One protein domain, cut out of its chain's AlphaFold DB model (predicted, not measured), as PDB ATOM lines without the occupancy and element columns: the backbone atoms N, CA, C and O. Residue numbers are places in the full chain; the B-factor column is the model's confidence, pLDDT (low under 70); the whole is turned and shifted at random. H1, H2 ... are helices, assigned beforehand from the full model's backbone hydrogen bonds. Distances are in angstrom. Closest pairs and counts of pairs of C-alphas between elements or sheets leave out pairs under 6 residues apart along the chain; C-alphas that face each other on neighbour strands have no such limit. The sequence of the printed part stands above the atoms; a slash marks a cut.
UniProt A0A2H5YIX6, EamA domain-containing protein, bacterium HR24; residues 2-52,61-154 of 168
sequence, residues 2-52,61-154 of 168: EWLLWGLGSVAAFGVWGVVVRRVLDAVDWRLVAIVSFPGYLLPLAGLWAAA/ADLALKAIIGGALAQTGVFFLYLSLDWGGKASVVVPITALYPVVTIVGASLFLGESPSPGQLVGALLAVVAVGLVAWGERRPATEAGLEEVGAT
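Overview. This is residues 2 to 52 and 61 to 154 of the 168 residues of the protein "EamA domain-containing protein" of bacterium HR24 (UniProt A0A2H5YIX6). The helices H1, H2, H4 and H5 gather where H1 and H4 end, and the short H5 sits in the middle, with the end of H7 packed on its other side; from this joint H1, H3 and H4 splay out loosely as fingers whose tips stand free. H6 and H7 make a helical hairpin, and H8 sticks out as a tail, away from the fingers. You will find 145 residues with eight named helices, H1 to H8 in order along the chain, and no named strand: the class is all helix. The whole is loose, with a radius of gyration of the C-alphas of 19.3 A, and elongated, spanning 68 by 42 by 28 A.

Along the chain. Find C-alpha 2 at (-16.634, 43.099, 36.617); from there H1, residues 2 to 25, runs 34.4 A to C-alpha 25 at (1.827, 19.029, 52.800). Next come H2, residues 30 to 36, and H3, residues 38 to 51, 20.3 A long. After the cut, H4, residues 61 to 86, is the longest at 37.0 A. H5 holds residues 91 to 98, H6 residues 101 to 113, and H7 residues 119 to 139, 30.7 A long. H8, residues 144 to 154, ends at C-alpha 154, (36.089, 17.907, 47.328).

Arrangement. Start at Gly 18: H1 touches H5 with residues 15 to 22 alone, the closest C-alphas, Gly 18 and Val 95, being 6.2 A apart, at a steep tilt of 53 degrees, opposite ways. H1 touches H4 with residues 22 to 25 alone, closest at the C-alphas of Leu 25 and Asp 86, 5.9 A. H1 and H2 only just touch, with 3 pairs of C-alphas within 8 A, the closest being Leu 25 and Val 33, 7.0 A. H2 touches H4 at the C-alphas of Trp 30 and Tyr 82, 6.0 A. H4 and H5 form a hairpin, closest at the C-alphas of Leu 85 and Ala 91, 6.6 A. H7 touches H5 with residues 132 to 139 alone, closest at the C-alphas of Val 93 and Ala 136, 5.7 A. H6 and H7, also a hairpin, only just touch, with 3 pairs within 8 A, the closest being the C-alphas of Val 103 and Ala 125, 5.7 A. H3 and H8 touch no helix. Every O i to N i+4 pair is within hydrogen-bond range in H1, H2, H4, H6, H7 and H8; H3 has 8 of 10 and H5 3 of 4.

Size, cuts and confidence. The C-alphas of Ala 61 and Thr 154 are the two farthest apart, 69.2 A. Residues 53 to 60 are not printed, and C-alphas 52 and 61 across the cut are 22.4 A apart. The links that are printed whole are tight. Look at residues 140 to 154, which stand free: their pLDDT is under 70, against a mean of 89.9 over the printed part.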
ATOM      1  N   GLU A   2     -16.700  43.626  35.242       88.31
ATOM      2  CA  GLU A   2     -16.634  43.099  36.617       88.31
ATOM      3  C   GLU A   2     -16.309  41.598  36.700       88.31
ATOM      4  O   GLU A   2     -15.556  41.181  37.572       88.31
ATOM      5  N   TRP A   3     -16.770  40.790  35.739       90.88
ATOM      6  CA  TRP A   3     -16.438  39.361  35.654       90.88
ATOM      7  C   TRP A   3     -14.927  39.083  35.553       90.88
ATOM      8  O   TRP A   3     -14.458  38.072  36.073       90.88
ATOM      9  N   LEU A   4     -14.147  39.990  34.950       90.19
ATOM     10  CA  LEU A   4     -12.687  39.866  34.900       90.19
ATOM     11  C   LEU A   4     -12.058  40.092  36.270       90.19
ATOM     12  O   LEU A   4     -11.096  39.411  36.607       90.19
ATOM     13  N   LEU A   5     -12.599  41.014  37.071       93.88
ATOM     14  CA  LEU A   5     -12.108  41.259  38.428       93.88
ATOM     15  C   LEU A   5     -12.333  40.033  39.314       93.88
ATOM     16  O   LEU A   5     -11.423  39.635  40.036       93.88
ATOM     17  N   TRP A   6     -13.495  39.385  39.199       91.56
ATOM     18  CA  TRP A   6     -13.767  38.122  39.889       91.56
ATOM     19  C   TRP A   6     -12.819  37.003  39.437       91.56
ATOM     20  O   TRP A   6     -12.294  36.267  40.272       91.56
ATOM     21  N   GLY A   7     -12.519  36.926  38.136       92.12
ATOM     22  CA  GLY A   7     -11.514  36.004  37.601       92.12
ATOM     23  C   GLY A   7     -10.106  36.261  38.152       92.12
ATOM     24  O   GLY A   7      -9.440  35.335  38.607       92.12
ATOM     25  N   LEU A   8      -9.663  37.520  38.186       92.25
ATOM     26  CA  LEU A   8      -8.363  37.899  38.756       92.25
ATOM     27  C   LEU A   8      -8.293  37.623  40.263       92.25
ATOM     28  O   LEU A   8      -7.275  37.131  40.751       92.25
ATOM     29  N   GLY A   9      -9.380  37.883  40.992       94.38
ATOM     30  CA  GLY A   9      -9.498  37.530  42.407       94.38
ATOM     31  C   GLY A   9      -9.356  36.026  42.636       94.38
ATOM     32  O   GLY A   9      -8.646  35.606  43.549       94.38
ATOM     33  N   SER A  10      -9.949  35.209  41.761       92.81
ATOM     34  CA  SER A  10      -9.788  33.753  41.789       92.81
ATOM     35  C   SER A  10      -8.333  33.326  41.565       92.81
ATOM     36  O   SER A  10      -7.821  32.509  42.328       92.81
ATOM     37  N   VAL A  11      -7.631  33.921  40.592       93.00
ATOM     38  CA  VAL A  11      -6.201  33.645  40.350       93.00
ATOM     39  C   VAL A  11      -5.360  33.953  41.590       93.00
ATOM     40  O   VAL A  11      -4.535  33.131  41.991       93.00
ATOM     41  N   ALA A  12      -5.588  35.102  42.231       94.31
ATOM     42  CA  ALA A  12      -4.877  35.470  43.452       94.31
ATOM     43  C   ALA A  12      -5.154  34.479  44.594       94.31
ATOM     44  O   ALA A  12      -4.217  34.005  45.240       94.31
ATOM     45  N   ALA A  13      -6.423  34.118  44.807       93.75
ATOM     46  CA  ALA A  13      -6.820  33.167  45.840       93.75
ATOM     47  C   ALA A  13      -6.186  31.783  45.626       93.75
ATOM     48  O   ALA A  13      -5.595  31.236  46.557       93.75
ATOM     49  N   PHE A  14      -6.235  31.243  44.402       92.19
ATOM     50  CA  PHE A  14      -5.616  29.955  44.078       92.19
ATOM     51  C   PHE A  14      -4.087  29.990  44.184       92.19
ATOM     52  O   PHE A  14      -3.491  29.028  44.669       92.19
ATOM     53  N   GLY A  15      -3.448  31.094  43.789       92.56
ATOM     54  CA  GLY A  15      -2.003  31.269  43.931       92.56
ATOM     55  C   GLY A  15      -1.554  31.250  45.395       92.56
ATOM     56  O   GLY A  15      -0.652  30.493  45.756       92.56
ATOM     57  N   VAL A  16      -2.220  32.027  46.257       95.44
ATOM     58  CA  VAL A  16      -1.943  32.043  47.705       95.44
ATOM     59  C   VAL A  16      -2.225  30.676  48.325       95.44
ATOM     60  O   VAL A  16      -1.396  30.158  49.074       95.44
ATOM     61  N   TRP A  17      -3.357  30.059  47.978       94.50
ATOM     62  CA  TRP A  17      -3.717  28.722  48.447       94.50
ATOM     63  C   TRP A  17      -2.650  27.679  48.101       94.50
ATOM     64  O   TRP A  17      -2.248  26.925  48.983       94.50
ATOM     65  N   GLY A  18      -2.131  27.674  46.869       92.62
ATOM     66  CA  GLY A  18      -1.086  26.741  46.440       92.62
ATOM     67  C   GLY A  18       0.187  26.816  47.293       92.62
ATOM     68  O   GLY A  18       0.779  25.788  47.628       92.62
ATOM     69  N   VAL A  19       0.586  28.024  47.708       94.38
ATOM     70  CA  VAL A  19       1.738  28.230  48.604       94.38
ATOM     71  C   VAL A  19       1.433  27.744  50.019       94.38
ATOM     72  O   VAL A  19       2.244  27.034  50.617       94.38
ATOM     73  N   VAL A  20       0.266  28.109  50.554       95.19
ATOM     74  CA  VAL A  20      -0.156  27.712  51.905       95.19
ATOM     75  C   VAL A  20      -0.262  26.192  52.004       95.19
ATOM     76  O   VAL A  20       0.305  25.602  52.921       95.19
ATOM     77  N   VAL A  21      -0.928  25.544  51.046       94.31
ATOM     78  CA  VAL A  21      -1.177  24.102  51.099       94.31
ATOM     79  C   VAL A  21       0.091  23.288  50.914       94.31
ATOM     80  O   VAL A  21       0.275  22.303  51.623       94.31
ATOM     81  N   ARG A  22       1.019  23.736  50.056       93.75
ATOM     82  CA  ARG A  22       2.342  23.112  49.939       93.75
ATOM     83  C   ARG A  22       3.038  23.032  51.296       93.75
ATOM     84  O   ARG A  22       3.574  21.991  51.647       93.75
ATOM     85  N   ARG A  23       2.987  24.117  52.066       94.81
ATOM     86  CA  ARG A  23       3.651  24.218  53.369       94.81
ATOM     87  C   ARG A  23       3.052  23.281  54.417       94.81
ATOM     88  O   ARG A  23       3.756  22.843  55.317       94.81
ATOM     89  N   VAL A  24       1.758  22.990  54.299       95.00
ATOM     90  CA  VAL A  24       1.073  22.003  55.140       95.00
ATOM     91  C   VAL A  24       1.419  20.582  54.687       95.00
ATOM     92  O   VAL A  24       1.709  19.740  55.529       95.00
ATOM     93  N   LEU A  25       1.454  20.328  53.375       95.88
ATOM     94  CA  LEU A  25       1.827  19.029  52.800       95.88
ATOM     95  C   LEU A  25       3.279  18.630  53.106       95.88
ATOM     96  O   LEU A  25       3.565  17.448  53.226       95.88
ATOM     97  N   ASP A  26       4.183  19.591  53.321       94.31
ATOM     98  CA  ASP A  26       5.542  19.299  53.807       94.31
ATOM     99  C   ASP A  26       5.553  18.743  55.255       94.31
ATOM    100  O   ASP A  26       6.560  18.189  55.696       94.31
ATOM    101  N   ALA A  27       4.463  18.910  56.016       94.81
ATOM    102  CA  ALA A  27       4.378  18.545  57.432       94.81
ATOM    103  C   ALA A  27       3.430  17.371  57.729       94.81
ATOM    104  O   ALA A  27       3.588  16.709  58.756       94.81
ATOM    105  N   VAL A  28       2.423  17.125  56.886       94.88
ATOM    106  CA  VAL A  28       1.378  16.119  57.128       94.88
ATOM    107  C   VAL A  28       0.933  15.426  55.837       94.88
ATOM    108  O   VAL A  28       0.946  16.029  54.769       94.88
ATOM    109  N   ASP A  29       0.471  14.175  55.957       94.50
ATOM    110  CA  ASP A  29      -0.036  13.367  54.834       94.50
ATOM    111  C   ASP A  29      -1.180  14.077  54.088       94.50
ATOM    112  O   ASP A  29      -2.117  14.607  54.701       94.50
ATOM    113  N   TRP A  30      -1.140  14.044  52.755       94.81
ATOM    114  CA  TRP A  30      -2.125  14.708  51.901       94.81
ATOM    115  C   TRP A  30      -3.581  14.308  52.175       94.81
ATOM    116  O   TRP A  30      -4.484  15.124  51.969       94.81
ATOM    117  N   ARG A  31      -3.839  13.086  52.665       94.75
ATOM    118  CA  ARG A  31      -5.191  12.632  53.027       94.75
ATOM    119  C   ARG A  31      -5.711  13.400  54.233       94.75
ATOM    120  O   ARG A  31      -6.881  13.774  54.258       94.75
ATOM    121  N   LEU A  32      -4.846  13.670  55.213       94.50
ATOM    122  CA  LEU A  32      -5.201  14.511  56.351       94.50
ATOM    123  C   LEU A  32      -5.462  15.936  55.885       94.50
ATOM    124  O   LEU A  32      -6.494  16.487  56.252       94.50
ATOM    125  N   VAL A  33      -4.610  16.498  55.018       94.81
ATOM    126  CA  VAL A  33      -4.827  17.838  54.440       94.81
ATOM    127  C   VAL A  33      -6.168  17.923  53.717       94.81
ATOM    128  O   VAL A  33      -6.925  18.868  53.937       94.81
ATOM    129  N   ALA A  34      -6.507  16.915  52.911       91.94
ATOM    130  CA  ALA A  34      -7.794  16.817  52.234       91.94
ATOM    131  C   ALA A  34      -8.973  16.826  53.220       91.94
ATOM    132  O   ALA A  34      -9.916  17.591  53.029       91.94
ATOM    133  N   ILE A  35      -8.906  16.033  54.293       92.62
ATOM    134  CA  ILE A  35      -9.973  15.934  55.301       92.62
ATOM    135  C   ILE A  35     -10.105  17.233  56.109       92.62
ATOM    136  O   ILE A  35     -11.209  17.746  56.291       92.62
ATOM    137  N   VAL A  36      -8.998  17.808  56.579       92.56
ATOM    138  CA  VAL A  36      -9.040  19.022  57.415       92.56
ATOM    139  C   VAL A  36      -9.324  20.292  56.613       92.56
ATOM    140  O   VAL A  36      -9.660  21.314  57.203       92.56
ATOM    141  N   SER A  37      -9.236  20.241  55.278       90.62
ATOM    142  CA  SER A  37      -9.627  21.357  54.406       90.62
ATOM    143  C   SER A  37     -11.149  21.513  54.286       90.62
ATOM    144  O   SER A  37     -11.608  22.599  53.942       90.62
ATOM    145  N   PHE A  38     -11.946  20.480  54.602       88.12
ATOM    146  CA  PHE A  38     -13.413  20.508  54.454       88.12
ATOM    147  C   PHE A  38     -14.100  21.707  55.127       88.12
ATOM    148  O   PHE A  38     -14.891  22.377  54.460       88.12
ATOM    149  N   PRO A  39     -13.794  22.051  56.394       91.00
ATOM    150  CA  PRO A  39     -14.333  23.255  57.022       91.00
ATOM    151  C   PRO A  39     -14.027  24.539  56.239       91.00
ATOM    152  O   PRO A  39     -14.881  25.417  56.155       91.00
ATOM    153  N   GLY A  40     -12.848  24.630  55.615       89.25
ATOM    154  CA  GLY A  40     -12.454  25.765  54.778       89.25
ATOM    155  C   GLY A  40     -13.327  25.945  53.532       89.25
ATOM    156  O   GLY A  40     -13.458  27.068  53.054       89.25
ATOM    157  N   TYR A  41     -13.973  24.882  53.045       87.38
ATOM    158  CA  TYR A  41     -14.964  24.956  51.966       87.38
ATOM    159  C   TYR A  41     -16.381  25.206  52.496       87.38
ATOM    160  O   TYR A  41     -17.124  26.008  51.935       87.38
ATOM    161  N   LEU A  42     -16.765  24.540  53.590       91.50
ATOM    162  CA  LEU A  42     -18.132  24.600  54.120       91.50
ATOM    163  C   LEU A  42     -18.460  25.934  54.795       91.50
ATOM    164  O   LEU A  42     -19.583  26.413  54.663       91.50
ATOM    165  N   LEU A  43     -17.508  26.552  55.502       92.75
ATOM    166  CA  LEU A  43     -17.757  27.802  56.226       92.75
ATOM    167  C   LEU A  43     -18.073  28.982  55.288       92.75
ATOM    168  O   LEU A  43     -19.077  29.653  55.533       92.75
ATOM    169  N   PRO A  44     -17.318  29.231  54.194       90.00
ATOM    170  CA  PRO A  44     -17.693  30.255  53.220       90.00
ATOM    171  C   PRO A  44     -19.052  29.990  52.567       90.00
ATOM    172  O   PRO A  44     -19.819  30.928  52.376       90.00
ATOM    173  N   LEU A  45     -19.377  28.726  52.267       90.44
ATOM    174  CA  LEU A  45     -20.676  28.354  51.695       90.44
ATOM    175  C   LEU A  45     -21.828  28.602  52.674       90.44
ATOM    176  O   LEU A  45     -22.847  29.165  52.285       90.44
ATOM    177  N   ALA A  46     -21.661  28.233  53.946       91.75
ATOM    178  CA  ALA A  46     -22.646  28.501  54.988       91.75
ATOM    179  C   ALA A  46     -22.846  30.010  55.197       91.75
ATOM    180  O   ALA A  46     -23.980  30.472  55.308       91.75
ATOM    181  N   GLY A  47     -21.755  30.784  55.196       93.44
ATOM    182  CA  GLY A  47     -21.806  32.245  55.267       93.44
ATOM    183  C   GLY A  47     -22.523  32.866  54.068       93.44
ATOM    184  O   GLY A  47     -23.375  33.733  54.254       93.44
ATOM    185  N   LEU A  48     -22.237  32.385  52.854       92.19
ATOM    186  CA  LEU A  48     -22.922  32.814  51.635       92.19
ATOM    187  C   LEU A  48     -24.421  32.520  51.713       92.19
ATOM    188  O   LEU A  48     -25.221  33.419  51.485       92.19
ATOM    189  N   TRP A  49     -24.799  31.297  52.090       93.69
ATOM    190  CA  TRP A  49     -26.203  30.909  52.212       93.69
ATOM    191  C   TRP A  49     -26.946  31.730  53.270       93.69
ATOM    192  O   TRP A  49     -28.094  32.105  53.063       93.69
ATOM    193  N   ALA A  50     -26.301  32.036  54.398       94.62
ATOM    194  CA  ALA A  50     -26.900  32.852  55.450       94.62
ATOM    195  C   ALA A  50     -27.075  34.324  55.036       94.62
ATOM    196  O   ALA A  50     -28.067  34.948  55.406       94.62
ATOM    197  N   ALA A  51     -26.119  34.885  54.288       95.69
ATOM    198  CA  ALA A  51     -26.137  36.287  53.870       95.69
ATOM    199  C   ALA A  51     -26.998  36.537  52.622       95.69
ATOM    200  O   ALA A  51     -27.614  37.593  52.495       95.69
ATOM    201  N   ALA A  52     -27.024  35.578  51.699       93.25
ATOM    202  CA  ALA A  52     -27.739  35.647  50.434       93.25
ATOM    203  C   ALA A  52     -28.264  34.246  50.060       93.25
ATOM    204  O   ALA A  52     -27.657  33.564  49.228       93.25
ATOM    205  N   ALA A  61     -33.568  17.517  39.623       95.69
ATOM    206  CA  ALA A  61     -32.681  16.426  40.038       95.69
ATOM    207  C   ALA A  61     -31.501  16.210  39.067       95.69
ATOM    208  O   ALA A  61     -30.395  15.902  39.502       95.69
ATOM    209  N   ASP A  62     -31.718  16.415  37.764       96.81
ATOM    210  CA  ASP A  62     -30.668  16.330  36.742       96.81
ATOM    211  C   ASP A  62     -29.622  17.448  36.896       96.81
ATOM    212  O   ASP A  62     -28.421  17.181  36.887       96.81
ATOM    213  N   LEU A  63     -30.064  18.694  37.112       96.00
ATOM    214  CA  LEU A  63     -29.156  19.820  37.364       96.00
ATOM    215  C   LEU A  63     -28.384  19.638  38.673       96.00
ATOM    216  O   LEU A  63     -27.175  19.870  38.707       96.00
ATOM    217  N   ALA A  64     -29.055  19.160  39.723       96.12
ATOM    218  CA  ALA A  64     -28.413  18.835  40.990       96.12
ATOM    219  C   ALA A  64     -27.344  17.744  40.816       96.12
ATOM    220  O   ALA A  64     -26.223  17.896  41.297       96.12
ATOM    221  N   LEU A  65     -27.645  16.676  40.068       97.31
ATOM    222  CA  LEU A  65     -26.686  15.610  39.783       97.31
ATOM    223  C   LEU A  65     -25.468  16.130  39.005       97.31
ATOM    224  O   LEU A  65     -24.335  15.821  39.369       97.31
ATOM    225  N   LYS A  66     -25.677  16.955  37.974       95.69
ATOM    226  CA  LYS A  66     -24.584  17.580  37.210       95.69
ATOM    227  C   LYS A  66     -23.712  18.479  38.089       95.69
ATOM    228  O   LYS A  66     -22.488  18.414  37.983       95.69
ATOM    229  N   ALA A  67     -24.315  19.260  38.985       95.38
ATOM    230  CA  ALA A  67     -23.584  20.088  39.943       95.38
ATOM    231  C   ALA A  67     -22.743  19.238  40.915       95.38
ATOM    232  O   ALA A  67     -21.573  19.546  41.146       95.38
ATOM    233  N   ILE A  68     -23.299  18.131  41.423       96.69
ATOM    234  CA  ILE A  68     -22.586  17.179  42.292       96.69
ATOM    235  C   ILE A  68     -21.402  16.545  41.556       96.69
ATOM    236  O   ILE A  68     -20.298  16.500  42.098       96.69
ATOM    237  N   ILE A  69     -21.601  16.094  40.314       97.06
ATOM    238  CA  ILE A  69     -20.529  15.533  39.482       97.06
ATOM    239  C   ILE A  69     -19.434  16.580  39.249       97.06
ATOM    240  O   ILE A  69     -18.254  16.275  39.418       97.06
ATOM    241  N   GLY A  70     -19.809  17.820  38.922       94.88
ATOM    242  CA  GLY A  70     -18.864  18.926  38.760       94.88
ATOM    243  C   GLY A  70     -18.030  19.171  40.020       94.88
ATOM    244  O   GLY A  70     -16.806  19.266  39.937       94.88
ATOM    245  N   GLY A  71     -18.669  19.189  41.193       94.00
ATOM    246  CA  GLY A  71     -17.984  19.311  42.482       94.00
ATOM    247  C   GLY A  71     -17.038  18.143  42.773       94.00
ATOM    248  O   GLY A  71     -15.892  18.361  43.168       94.00
ATOM    249  N   ALA A  72     -17.473  16.907  42.518       95.56
ATOM    250  CA  ALA A  72     -16.644  15.718  42.699       95.56
ATOM    251  C   ALA A  72     -15.411  15.731  41.778       95.56
ATOM    252  O   ALA A  72     -14.308  15.413  42.226       95.56
ATOM    253  N   LEU A  73     -15.562  16.153  40.519       95.62
ATOM    254  CA  LEU A  73     -14.448  16.300  39.577       95.62
ATOM    255  C   LEU A  73     -13.474  17.398  40.019       95.62
ATOM    256  O   LEU A  73     -12.265  17.168  40.024       95.62
ATOM    257  N   ALA A  74     -13.988  18.557  40.441       93.06
ATOM    258  CA  ALA A  74     -13.166  19.653  40.948       93.06
ATOM    259  C   ALA A  74     -12.333  19.213  42.163       93.06
ATOM    260  O   ALA A  74     -11.116  19.402  42.191       93.06
ATOM    261  N   GLN A  75     -12.966  18.544  43.129       93.06
ATOM    262  CA  GLN A  75     -12.285  18.038  44.317       93.06
ATOM    263  C   GLN A  75     -11.271  16.935  43.986       93.06
ATOM    264  O   GLN A  75     -10.184  16.895  44.562       93.06
ATOM    265  N   THR A  76     -11.586  16.069  43.023       95.19
ATOM    266  CA  THR A  76     -10.644  15.055  42.529       95.19
ATOM    267  C   THR A  76      -9.396  15.708  41.925       95.19
ATOM    268  O   THR A  76      -8.278  15.274  42.200       95.19
ATOM    269  N   GLY A  77      -9.560  16.800  41.170       95.06
ATOM    270  CA  GLY A  77      -8.443  17.599  40.661       95.06
ATOM    271  C   GLY A  77      -7.553  18.158  41.774       95.06
ATOM    272  O   GLY A  77      -6.328  18.079  41.683       95.06
ATOM    273  N   VAL A  78      -8.155  18.643  42.866       94.25
ATOM    274  CA  VAL A  78      -7.418  19.082  44.063       94.25
ATOM    275  C   VAL A  78      -6.613  17.934  44.681       94.25
ATOM    276  O   VAL A  78      -5.468  18.142  45.071       94.25
ATOM    277  N   PHE A  79      -7.148  16.711  44.728       95.25
ATOM    278  CA  PHE A  79      -6.403  15.557  45.245       95.25
ATOM    279  C   PHE A  79      -5.188  15.210  44.385       95.25
ATOM    280  O   PHE A  79      -4.121  14.945  44.934       95.25
ATOM    281  N   PHE A  80      -5.307  15.268  43.057       96.81
ATOM    282  CA  PHE A  80      -4.150  15.084  42.176       96.81
ATOM    283  C   PHE A  80      -3.102  16.186  42.350       96.81
ATOM    284  O   PHE A  80      -1.907  15.895  42.329       96.81
ATOM    285  N   LEU A  81      -3.527  17.433  42.579       95.75
ATOM    286  CA  LEU A  81      -2.618  18.524  42.925       95.75
ATOM    287  C   LEU A  81      -1.890  18.231  44.243       95.75
ATOM    288  O   LEU A  81      -0.668  18.360  44.294       95.75
ATOM    289  N   TYR A  82      -2.605  17.802  45.287       96.00
ATOM    290  CA  TYR A  82      -1.992  17.467  46.576       96.00
ATOM    291  C   TYR A  82      -0.999  16.321  46.448       96.00
ATOM    292  O   TYR A  82       0.130  16.474  46.895       96.00
ATOM    293  N   LEU A  83      -1.370  15.234  45.767       95.81
ATOM    294  CA  LEU A  83      -0.463  14.128  45.450       95.81
ATOM    295  C   LEU A  83       0.786  14.611  44.706       95.81
ATOM    296  O   LEU A  83       1.894  14.207  45.035       95.81
ATOM    297  N   SER A  84       0.632  15.507  43.729       95.19
ATOM    298  CA  SER A  84       1.772  16.043  42.984       95.19
ATOM    299  C   SER A  84       2.704  16.900  43.848       95.19
ATOM    300  O   SER A  84       3.909  16.895  43.603       95.19
ATOM    301  N   LEU A  85       2.170  17.656  44.812       94.62
ATOM    302  CA  LEU A  85       2.971  18.443  45.757       94.62
ATOM    303  C   LEU A  85       3.646  17.549  46.810       94.62
ATOM    304  O   LEU A  85       4.819  17.759  47.116       94.62
ATOM    305  N   ASP A  86       2.911  16.560  47.318       93.62
ATOM    306  CA  ASP A  86       3.335  15.565  48.312       93.62
ATOM    307  C   ASP A  86       4.464  14.675  47.768       93.62
ATOM    308  O   ASP A  86       5.464  14.440  48.438       93.62
ATOM    309  N   TRP A  87       4.397  14.286  46.489       92.56
ATOM    310  CA  TRP A  87       5.447  13.523  45.797       92.56
ATOM    311  C   TRP A  87       6.635  14.381  45.326       92.56
ATOM    312  O   TRP A  87       7.318  14.056  44.356       92.56
ATOM    313  N   GLY A  88       6.899  15.491  46.020       88.56
ATOM    314  CA  GLY A  88       8.095  16.315  45.851       88.56
ATOM    315  C   GLY A  88       7.974  17.449  44.831       88.56
ATOM    316  O   GLY A  88       8.883  18.277  44.736       88.56
ATOM    317  N   GLY A  89       6.863  17.565  44.103       92.19
ATOM    318  CA  GLY A  89       6.682  18.623  43.109       92.19
ATOM    319  C   GLY A  89       6.613  20.012  43.746       92.19
ATOM    320  O   GLY A  89       5.757  20.278  44.588       92.19
ATOM    321  N   LYS A  90       7.498  20.936  43.349       91.69
ATOM    322  CA  LYS A  90       7.511  22.313  43.878       91.69
ATOM    323  C   LYS A  90       6.218  23.056  43.542       91.69
ATOM    324  O   LYS A  90       5.736  22.989  42.413       91.69
ATOM    325  N   ALA A  91       5.709  23.851  44.485       92.56
ATOM    326  CA  ALA A  91       4.510  24.670  44.265       92.56
ATOM    327  C   ALA A  91       4.645  25.607  43.053       92.56
ATOM    328  O   ALA A  91       3.698  25.745  42.284       92.56
ATOM    329  N   SER A  92       5.838  26.173  42.828       92.44
ATOM    330  CA  SER A  92       6.149  27.037  41.680       92.44
ATOM    331  C   SER A  92       6.026  26.351  40.315       92.44
ATOM    332  O   SER A  92       6.000  27.040  39.304       92.44
ATOM    333  N   VAL A  93       5.947  25.019  40.275       93.62
ATOM    334  CA  VAL A  93       5.846  24.218  39.048       93.62
ATOM    335  C   VAL A  93       4.495  23.514  38.976       93.62
ATOM    336  O   VAL A  93       3.786  23.627  37.979       93.62
ATOM    337  N   VAL A  94       4.095  22.839  40.055       95.06
ATOM    338  CA  VAL A  94       2.844  22.072  40.117       95.06
ATOM    339  C   VAL A  94       1.620  22.978  39.996       95.06
ATOM    340  O   VAL A  94       0.690  22.641  39.264       95.06
ATOM    341  N   VAL A  95       1.606  24.137  40.666       94.19
ATOM    342  CA  VAL A  95       0.439  25.036  40.642       94.19
ATOM    343  C   VAL A  95       0.206  25.601  39.229       94.19
ATOM    344  O   VAL A  95      -0.910  25.461  38.732       94.19
ATOM    345  N   PRO A  96       1.214  26.137  38.508       92.75
ATOM    346  CA  PRO A  96       1.022  26.544  37.114       92.75
ATOM    347  C   PRO A  96       0.639  25.397  36.168       92.75
ATOM    348  O   PRO A  96      -0.213  25.591  35.305       92.75
ATOM    349  N   ILE A  97       1.223  24.200  36.331       93.75
ATOM    350  CA  ILE A  97       0.877  23.023  35.512       93.75
ATOM    351  C   ILE A  97      -0.587  22.638  35.682       93.75
ATOM    352  O   ILE A  97      -1.306  22.463  34.699       93.75
ATOM    353  N   THR A  98      -1.041  22.527  36.924       93.75
ATOM    354  CA  THR A  98      -2.429  22.158  37.232       93.75
ATOM    355  C   THR A  98      -3.421  23.260  36.851       93.75
ATOM    356  O   THR A  98      -4.583  22.962  36.583       93.75
ATOM    357  N   ALA A  99      -2.968  24.510  36.721       92.12
ATOM    358  CA  ALA A  99      -3.755  25.631  36.215       92.12
ATOM    359  C   ALA A  99      -3.906  25.669  34.676       92.12
ATOM    360  O   ALA A  99      -4.594  26.552  34.169       92.12
ATOM    361  N   LEU A 100      -3.333  24.721  33.918       93.88
ATOM    362  CA  LEU A 100      -3.528  24.605  32.457       93.88
ATOM    363  C   LEU A 100      -4.885  24.016  32.035       93.88
ATOM    364  O   LEU A 100      -5.115  23.777  30.844       93.88
ATOM    365  N   TYR A 101      -5.824  23.844  32.966       90.81
ATOM    366  CA  TYR A 101      -7.184  23.421  32.641       90.81
ATOM    367  C   TYR A 101      -7.897  24.271  31.567       90.81
ATOM    368  O   TYR A 101      -8.721  23.676  30.875       90.81
ATOM    369  N   PRO A 102      -7.589  25.567  31.296       90.12
ATOM    370  CA  PRO A 102      -8.213  26.297  30.191       90.12
ATOM    371  C   PRO A 102      -8.070  25.615  28.825       90.12
ATOM    372  O   PRO A 102      -8.972  25.725  28.002       90.12
ATOM    373  N   VAL A 103      -6.983  24.868  28.586       92.94
ATOM    374  CA  VAL A 103      -6.798  24.095  27.344       92.94
ATOM    375  C   VAL A 103      -7.875  23.016  27.225       92.94
ATOM    376  O   VAL A 103      -8.534  22.893  26.193       92.94
ATOM    377  N   VAL A 104      -8.084  22.263  28.308       93.38
ATOM    378  CA  VAL A 104      -9.108  21.215  28.389       93.38
ATOM    379  C   VAL A 104     -10.503  21.835  28.323       93.38
ATOM    380  O   VAL A 104     -11.361  21.319  27.611       93.38
ATOM    381  N   THR A 105     -10.719  22.968  28.994       93.06
ATOM    382  CA  THR A 105     -11.994  23.693  28.986       93.06
ATOM    383  C   THR A 105     -12.356  24.189  27.593       93.06
ATOM    384  O   THR A 105     -13.501  24.026  27.202       93.06
ATOM    385  N   ILE A 106     -11.415  24.737  26.814       93.75
ATOM    386  CA  ILE A 106     -11.680  25.183  25.435       93.75
ATOM    387  C   ILE A 106     -12.146  24.012  24.564       93.75
ATOM    388  O   ILE A 106     -13.144  24.123  23.850       93.75
ATOM    389  N   VAL A 107     -11.454  22.872  24.643       92.69
ATOM    390  CA  VAL A 107     -11.834  21.666  23.892       92.69
ATOM    391  C   VAL A 107     -13.196  21.153  24.360       92.69
ATOM    392  O   VAL A 107     -14.072  20.897  23.539       92.69
ATOM    393  N   GLY A 108     -13.409  21.058  25.673       92.56
ATOM    394  CA  GLY A 108     -14.669  20.606  26.256       92.56
ATOM    395  C   GLY A 108     -15.846  21.516  25.905       92.56
ATOM    396  O   GLY A 108     -16.897  21.026  25.509       92.56
ATOM    397  N   ALA A 109     -15.668  22.832  25.973       93.75
ATOM    398  CA  ALA A 109     -16.688  23.800  25.586       93.75
ATOM    399  C   ALA A 109     -17.038  23.680  24.097       93.75
ATOM    400  O   ALA A 109     -18.212  23.691  23.729       93.75
ATOM    401  N   SER A 110     -16.035  23.446  23.247       93.44
ATOM    402  CA  SER A 110     -16.264  23.217  21.818       93.44
ATOM    403  C   SER A 110     -17.073  21.944  21.552       93.44
ATOM    404  O   SER A 110     -17.979  21.941  20.724       93.44
ATOM    405  N   LEU A 111     -16.768  20.859  22.272       94.44
ATOM    406  CA  LEU A 111     -17.397  19.551  22.069       94.44
ATOM    407  C   LEU A 111     -18.781  19.424  22.717       94.44
ATOM    408  O   LEU A 111     -19.667  18.799  22.140       94.44
ATOM    409  N   PHE A 112     -18.961  19.976  23.918       95.12
ATOM    410  CA  PHE A 112     -20.143  19.732  24.750       95.12
ATOM    411  C   PHE A 112     -21.072  20.940  24.872       95.12
ATOM    412  O   PHE A 112     -22.258  20.753  25.132       95.12
ATOM    413  N   LEU A 113     -20.557  22.162  24.693       93.81
ATOM    414  CA  LEU A 113     -21.341  23.401  24.803       93.81
ATOM    415  C   LEU A 113     -21.634  24.037  23.436       93.81
ATOM    416  O   LEU A 113     -22.407  24.989  23.359       93.81
ATOM    417  N   GLY A 114     -21.054  23.504  22.354       93.25
ATOM    418  CA  GLY A 114     -21.222  24.032  20.998       93.25
ATOM    419  C   GLY A 114     -20.507  25.368  20.773       93.25
ATOM    420  O   GLY A 114     -20.847  26.102  19.846       93.25
ATOM    421  N   GLU A 115     -19.534  25.704  21.621       95.00
ATOM    422  CA  GLU A 115     -18.765  26.937  21.489       95.00
ATOM    423  C   GLU A 115     -17.761  26.851  20.330       95.00
ATOM    424  O   GLU A 115     -17.199  25.801  20.029       95.00
ATOM    425  N   SER A 116     -17.508  27.978  19.664       94.75
ATOM    426  CA  SER A 116     -16.460  28.085  18.644       94.75
ATOM    427  C   SER A 116     -15.328  28.957  19.185       94.75
ATOM    428  O   SER A 116     -15.505  30.176  19.275       94.75
ATOM    429  N   PRO A 117     -14.179  28.376  19.576       91.12
ATOM    430  CA  PRO A 117     -13.114  29.137  20.202       91.12
ATOM    431  C   PRO A 117     -12.519  30.128  19.209       91.12
ATOM    432  O   PRO A 117     -12.160  29.791  18.080       91.12
ATOM    433  N   SER A 118     -12.396  31.374  19.650       95.25
ATOM    434  CA  SER A 118     -11.753  32.416  18.860       95.25
ATOM    435  C   SER A 118     -10.263  32.101  18.647       95.25
ATOM    436  O   SER A 118      -9.620  31.506  19.521       95.25
ATOM    437  N   PRO A 119      -9.653  32.570  17.542       94.56
ATOM    438  CA  PRO A 119      -8.213  32.428  17.330       94.56
ATOM    439  C   PRO A 119      -7.376  32.972  18.497       94.56
ATOM    440  O   PRO A 119      -6.357  32.388  18.852       94.56
ATOM    441  N   GLY A 120      -7.836  34.049  19.146       95.94
ATOM    442  CA  GLY A 120      -7.183  34.613  20.327       95.94
ATOM    443  C   GLY A 120      -7.170  33.661  21.527       95.94
ATOM    444  O   GLY A 120      -6.141  33.538  22.186       95.94
ATOM    445  N   GLN A 121      -8.268  32.938  21.782       93.38
ATOM    446  CA  GLN A 121      -8.319  31.916  22.836       93.38
ATOM    447  C   GLN A 121      -7.358  30.758  22.546       93.38
ATOM    448  O   GLN A 121      -6.668  30.302  23.455       93.38
ATOM    449  N   LEU A 122      -7.260  30.325  21.286       94.75
ATOM    450  CA  LEU A 122      -6.338  29.261  20.877       94.75
ATOM    451  C   LEU A 122      -4.872  29.683  21.034       94.75
ATOM    452  O   LEU A 122      -4.072  28.935  21.595       94.75
ATOM    453  N   VAL A 123      -4.522  30.895  20.594       96.50
ATOM    454  CA  VAL A 123      -3.169  31.447  20.762       96.50
ATOM    455  C   VAL A 123      -2.836  31.625  22.243       96.50
ATOM    456  O   VAL A 123      -1.756  31.233  22.673       96.50
ATOM    457  N   GLY A 124      -3.764  32.157  23.044       94.81
ATOM    458  CA  GLY A 124      -3.581  32.301  24.488       94.81
ATOM    459  C   GLY A 124      -3.359  30.960  25.190       94.81
ATOM    460  O   GLY A 124      -2.441  30.837  25.999       94.81
ATOM    461  N   ALA A 125      -4.140  29.936  24.838       94.56
ATOM    462  CA  ALA A 125      -3.973  28.582  25.357       94.56
ATOM    463  C   ALA A 125      -2.605  27.991  24.985       94.56
ATOM    464  O   ALA A 125      -1.917  27.443  25.846       94.56
ATOM    465  N   LEU A 126      -2.174  28.156  23.731       95.44
ATOM    466  CA  LEU A 126      -0.852  27.719  23.281       95.44
ATOM    467  C   LEU A 126       0.271  28.421  24.055       95.44
ATOM    468  O   LEU A 126       1.193  27.765  24.536       95.44
ATOM    469  N   LEU A 127       0.183  29.744  24.217       96.00
ATOM    470  CA  LEU A 127       1.161  30.522  24.978       96.00
ATOM    471  C   LEU A 127       1.215  30.093  26.447       96.00
ATOM    472  O   LEU A 127       2.307  29.981  27.000       96.00
ATOM    473  N   ALA A 128       0.068  29.800  27.066       95.12
ATOM    474  CA  ALA A 128       0.016  29.285  28.431       95.12
ATOM    475  C   ALA A 128       0.731  27.931  28.551       95.12
ATOM    476  O   ALA A 128       1.558  27.755  29.446       95.12
ATOM    477  N   VAL A 129       0.481  27.000  27.619       95.50
ATOM    478  CA  VAL A 129       1.166  25.694  27.573       95.50
ATOM    479  C   VAL A 129       2.675  25.870  27.440       95.50
ATOM    480  O   VAL A 129       3.429  25.241  28.179       95.50
ATOM    481  N   VAL A 130       3.126  26.745  26.537       96.25
ATOM    482  CA  VAL A 130       4.556  27.028  26.351       96.25
ATOM    483  C   VAL A 130       5.164  27.622  27.620       96.25
ATOM    484  O   VAL A 130       6.197  27.139  28.079       96.25
ATOM    485  N   ALA A 131       4.525  28.627  28.222       94.88
ATOM    486  CA  ALA A 131       5.016  29.276  29.436       94.88
ATOM    487  C   ALA A 131       5.167  28.281  30.595       94.88
ATOM    488  O   ALA A 131       6.213  28.218  31.239       94.88
ATOM    489  N   VAL A 132       4.151  27.452  30.826       93.69
ATOM    490  CA  VAL A 132       4.183  26.417  31.864       93.69
ATOM    491  C   VAL A 132       5.203  25.323  31.539       93.69
ATOM    492  O   VAL A 132       5.914  24.867  32.434       93.69
ATOM    493  N   GLY A 133       5.339  24.940  30.268       93.88
ATOM    494  CA  GLY A 133       6.377  24.016  29.813       93.88
ATOM    495  C   GLY A 133       7.788  24.536  30.101       93.88
ATOM    496  O   GLY A 133       8.635  23.777  30.567       93.88
ATOM    497  N   LEU A 134       8.027  25.837  29.909       94.06
ATOM    498  CA  LEU A 134       9.296  26.486  30.253       94.06
ATOM    499  C   LEU A 134       9.553  26.497  31.765       94.06
ATOM    500  O   LEU A 134      10.673  26.217  32.186       94.06
ATOM    501  N   VAL A 135       8.530  26.761  32.586       92.00
ATOM    502  CA  VAL A 135       8.635  26.682  34.057       92.00
ATOM    503  C   VAL A 135       9.004  25.262  34.497       92.00
ATOM    504  O   VAL A 135       9.937  25.075  35.278       92.00
ATOM    505  N   ALA A 136       8.322  24.256  33.949       90.25
ATOM    506  CA  ALA A 136       8.597  22.852  34.236       90.25
ATOM    507  C   ALA A 136       9.993  22.413  33.764       90.25
ATOM    508  O   ALA A 136      10.646  21.602  34.417       90.25
ATOM    509  N   TRP A 137      10.466  22.948  32.636       89.44
ATOM    510  CA  TRP A 137      11.812  22.698  32.123       89.44
ATOM    511  C   TRP A 137      12.897  23.338  32.992       89.44
ATOM    512  O   TRP A 137      13.912  22.703  33.265       89.44
ATOM    513  N   GLY A 138      12.686  24.575  33.450       85.38
ATOM    514  CA  GLY A 138      13.625  25.283  34.323       85.38
ATOM    515  C   GLY A 138      13.923  24.513  35.609       85.38
ATOM    516  O   GLY A 138      15.069  24.463  36.039       85.38
ATOM    517  N   GLU A 139      12.917  23.829  36.153       79.06
ATOM    518  CA  GLU A 139      13.060  22.950  37.315       79.06
ATOM    519  C   GLU A 139      13.901  21.689  37.038       79.06
ATOM    520  O   GLU A 139      14.551  21.169  37.940       79.06
ATOM    521  N   ARG A 140      13.929  21.200  35.789       66.94
ATOM    522  CA  ARG A 140      14.745  20.042  35.386       66.94
ATOM    523  C   ARG A 140      16.227  20.364  35.231       66.94
ATOM    524  O   ARG A 140      16.985  19.422  35.032       66.94
ATOM    525  N   ARG A 141      16.650  21.636  35.279       53.16
ATOM    526  CA  ARG A 141      18.076  22.015  35.264       53.16
ATOM    527  C   ARG A 141      18.673  21.623  36.625       53.16
ATOM    528  O   ARG A 141      18.422  22.328  37.600       53.16
ATOM    529  N   PRO A 142      19.350  20.468  36.744       56.19
ATOM    530  CA  PRO A 142      19.424  19.767  38.012       56.19
ATOM    531  C   PRO A 142      20.788  19.924  38.681       56.19
ATOM    532  O   PRO A 142      21.796  20.241  38.050       56.19
ATOM    533  N   ALA A 143      20.795  19.530  39.951       53.62
ATOM    534  CA  ALA A 143      21.909  19.114  40.798       53.62
ATOM    535  C   ALA A 143      23.003  18.228  40.146       53.62
ATOM    536  O   ALA A 143      23.920  17.801  40.833       53.62
ATOM    537  N   THR A 144      22.940  17.940  38.843       51.00
ATOM    538  CA  THR A 144      24.050  17.391  38.061       51.00
ATOM    539  C   THR A 144      25.164  18.420  37.892       51.00
ATOM    540  O   THR A 144      26.308  18.065  38.112       51.00
ATOM    541  N   GLU A 145      24.873  19.689  37.580       52.78
ATOM    542  CA  GLU A 145      25.929  20.721  37.522       52.78
ATOM    543  C   GLU A 145      26.454  21.041  38.931       52.78
ATOM    544  O   GLU A 145      27.657  20.983  39.161       52.78
ATOM    545  N   ALA A 146      25.556  21.239  39.902       55.81
ATOM    546  CA  ALA A 146      25.939  21.523  41.287       55.81
ATOM    547  C   ALA A 146      26.667  20.347  41.970       55.81
ATOM    548  O   ALA A 146      27.621  20.561  42.705       55.81
ATOM    549  N   GLY A 147      26.267  19.098  41.701       55.50
ATOM    550  CA  GLY A 147      26.941  17.907  42.224       55.50
ATOM    551  C   GLY A 147      28.277  17.616  41.535       55.50
ATOM    552  O   GLY A 147      29.176  17.078  42.169       55.50
ATOM    553  N   LEU A 148      28.447  17.997  40.262       62.22
ATOM    554  CA  LEU A 148      29.744  17.931  39.581       62.22
ATOM    555  C   LEU A 148      30.706  19.025  40.077       62.22
ATOM    556  O   LEU A 148      31.896  18.748  40.216       62.22
ATOM    557  N   GLU A 149      30.214  20.226  40.402       60.56
ATOM    558  CA  GLU A 149      31.008  21.272  41.071       60.56
ATOM    559  C   GLU A 149      31.399  20.875  42.503       60.56
ATOM    560  O   GLU A 149      32.552  21.045  42.891       60.56
ATOM    561  N   GLU A 150      30.480  20.298  43.283       58.41
ATOM    562  CA  GLU A 150      30.738  19.884  44.669       58.41
ATOM    563  C   GLU A 150      31.693  18.676  44.750       58.41
ATOM    564  O   GLU A 150      32.589  18.635  45.596       58.41
ATOM    565  N   VAL A 151      31.585  17.720  43.816       62.62
ATOM    566  CA  VAL A 151      32.565  16.629  43.667       62.62
ATOM    567  C   VAL A 151      33.917  17.173  43.199       62.62
ATOM    568  O   VAL A 151      34.942  16.768  43.734       62.62
ATOM    569  N   GLY A 152      33.950  18.131  42.266       63.47
ATOM    570  CA  GLY A 152      35.192  18.776  41.827       63.47
ATOM    571  C   GLY A 152      35.899  19.573  42.931       63.47
ATOM    572  O   GLY A 152      37.124  19.581  42.986       63.47
ATOM    573  N   ALA A 153      35.143  20.187  43.844       67.19
ATOM    574  CA  ALA A 153      35.668  20.960  44.970       67.19
ATOM    575  C   ALA A 153      36.128  20.106  46.168       67.19
ATOM    576  O   ALA A 153      36.793  20.620  47.066       67.19
ATOM    577  N   THR A 154      35.764  18.819  46.214       66.81
ATOM    578  CA  THR A 154      36.089  17.907  47.328       66.81
ATOM    579  C   THR A 154      37.196  16.905  47.008       66.81
ATOM    580  O   THR A 154      37.656  16.217  47.921       66.81
TER     581      THR A 154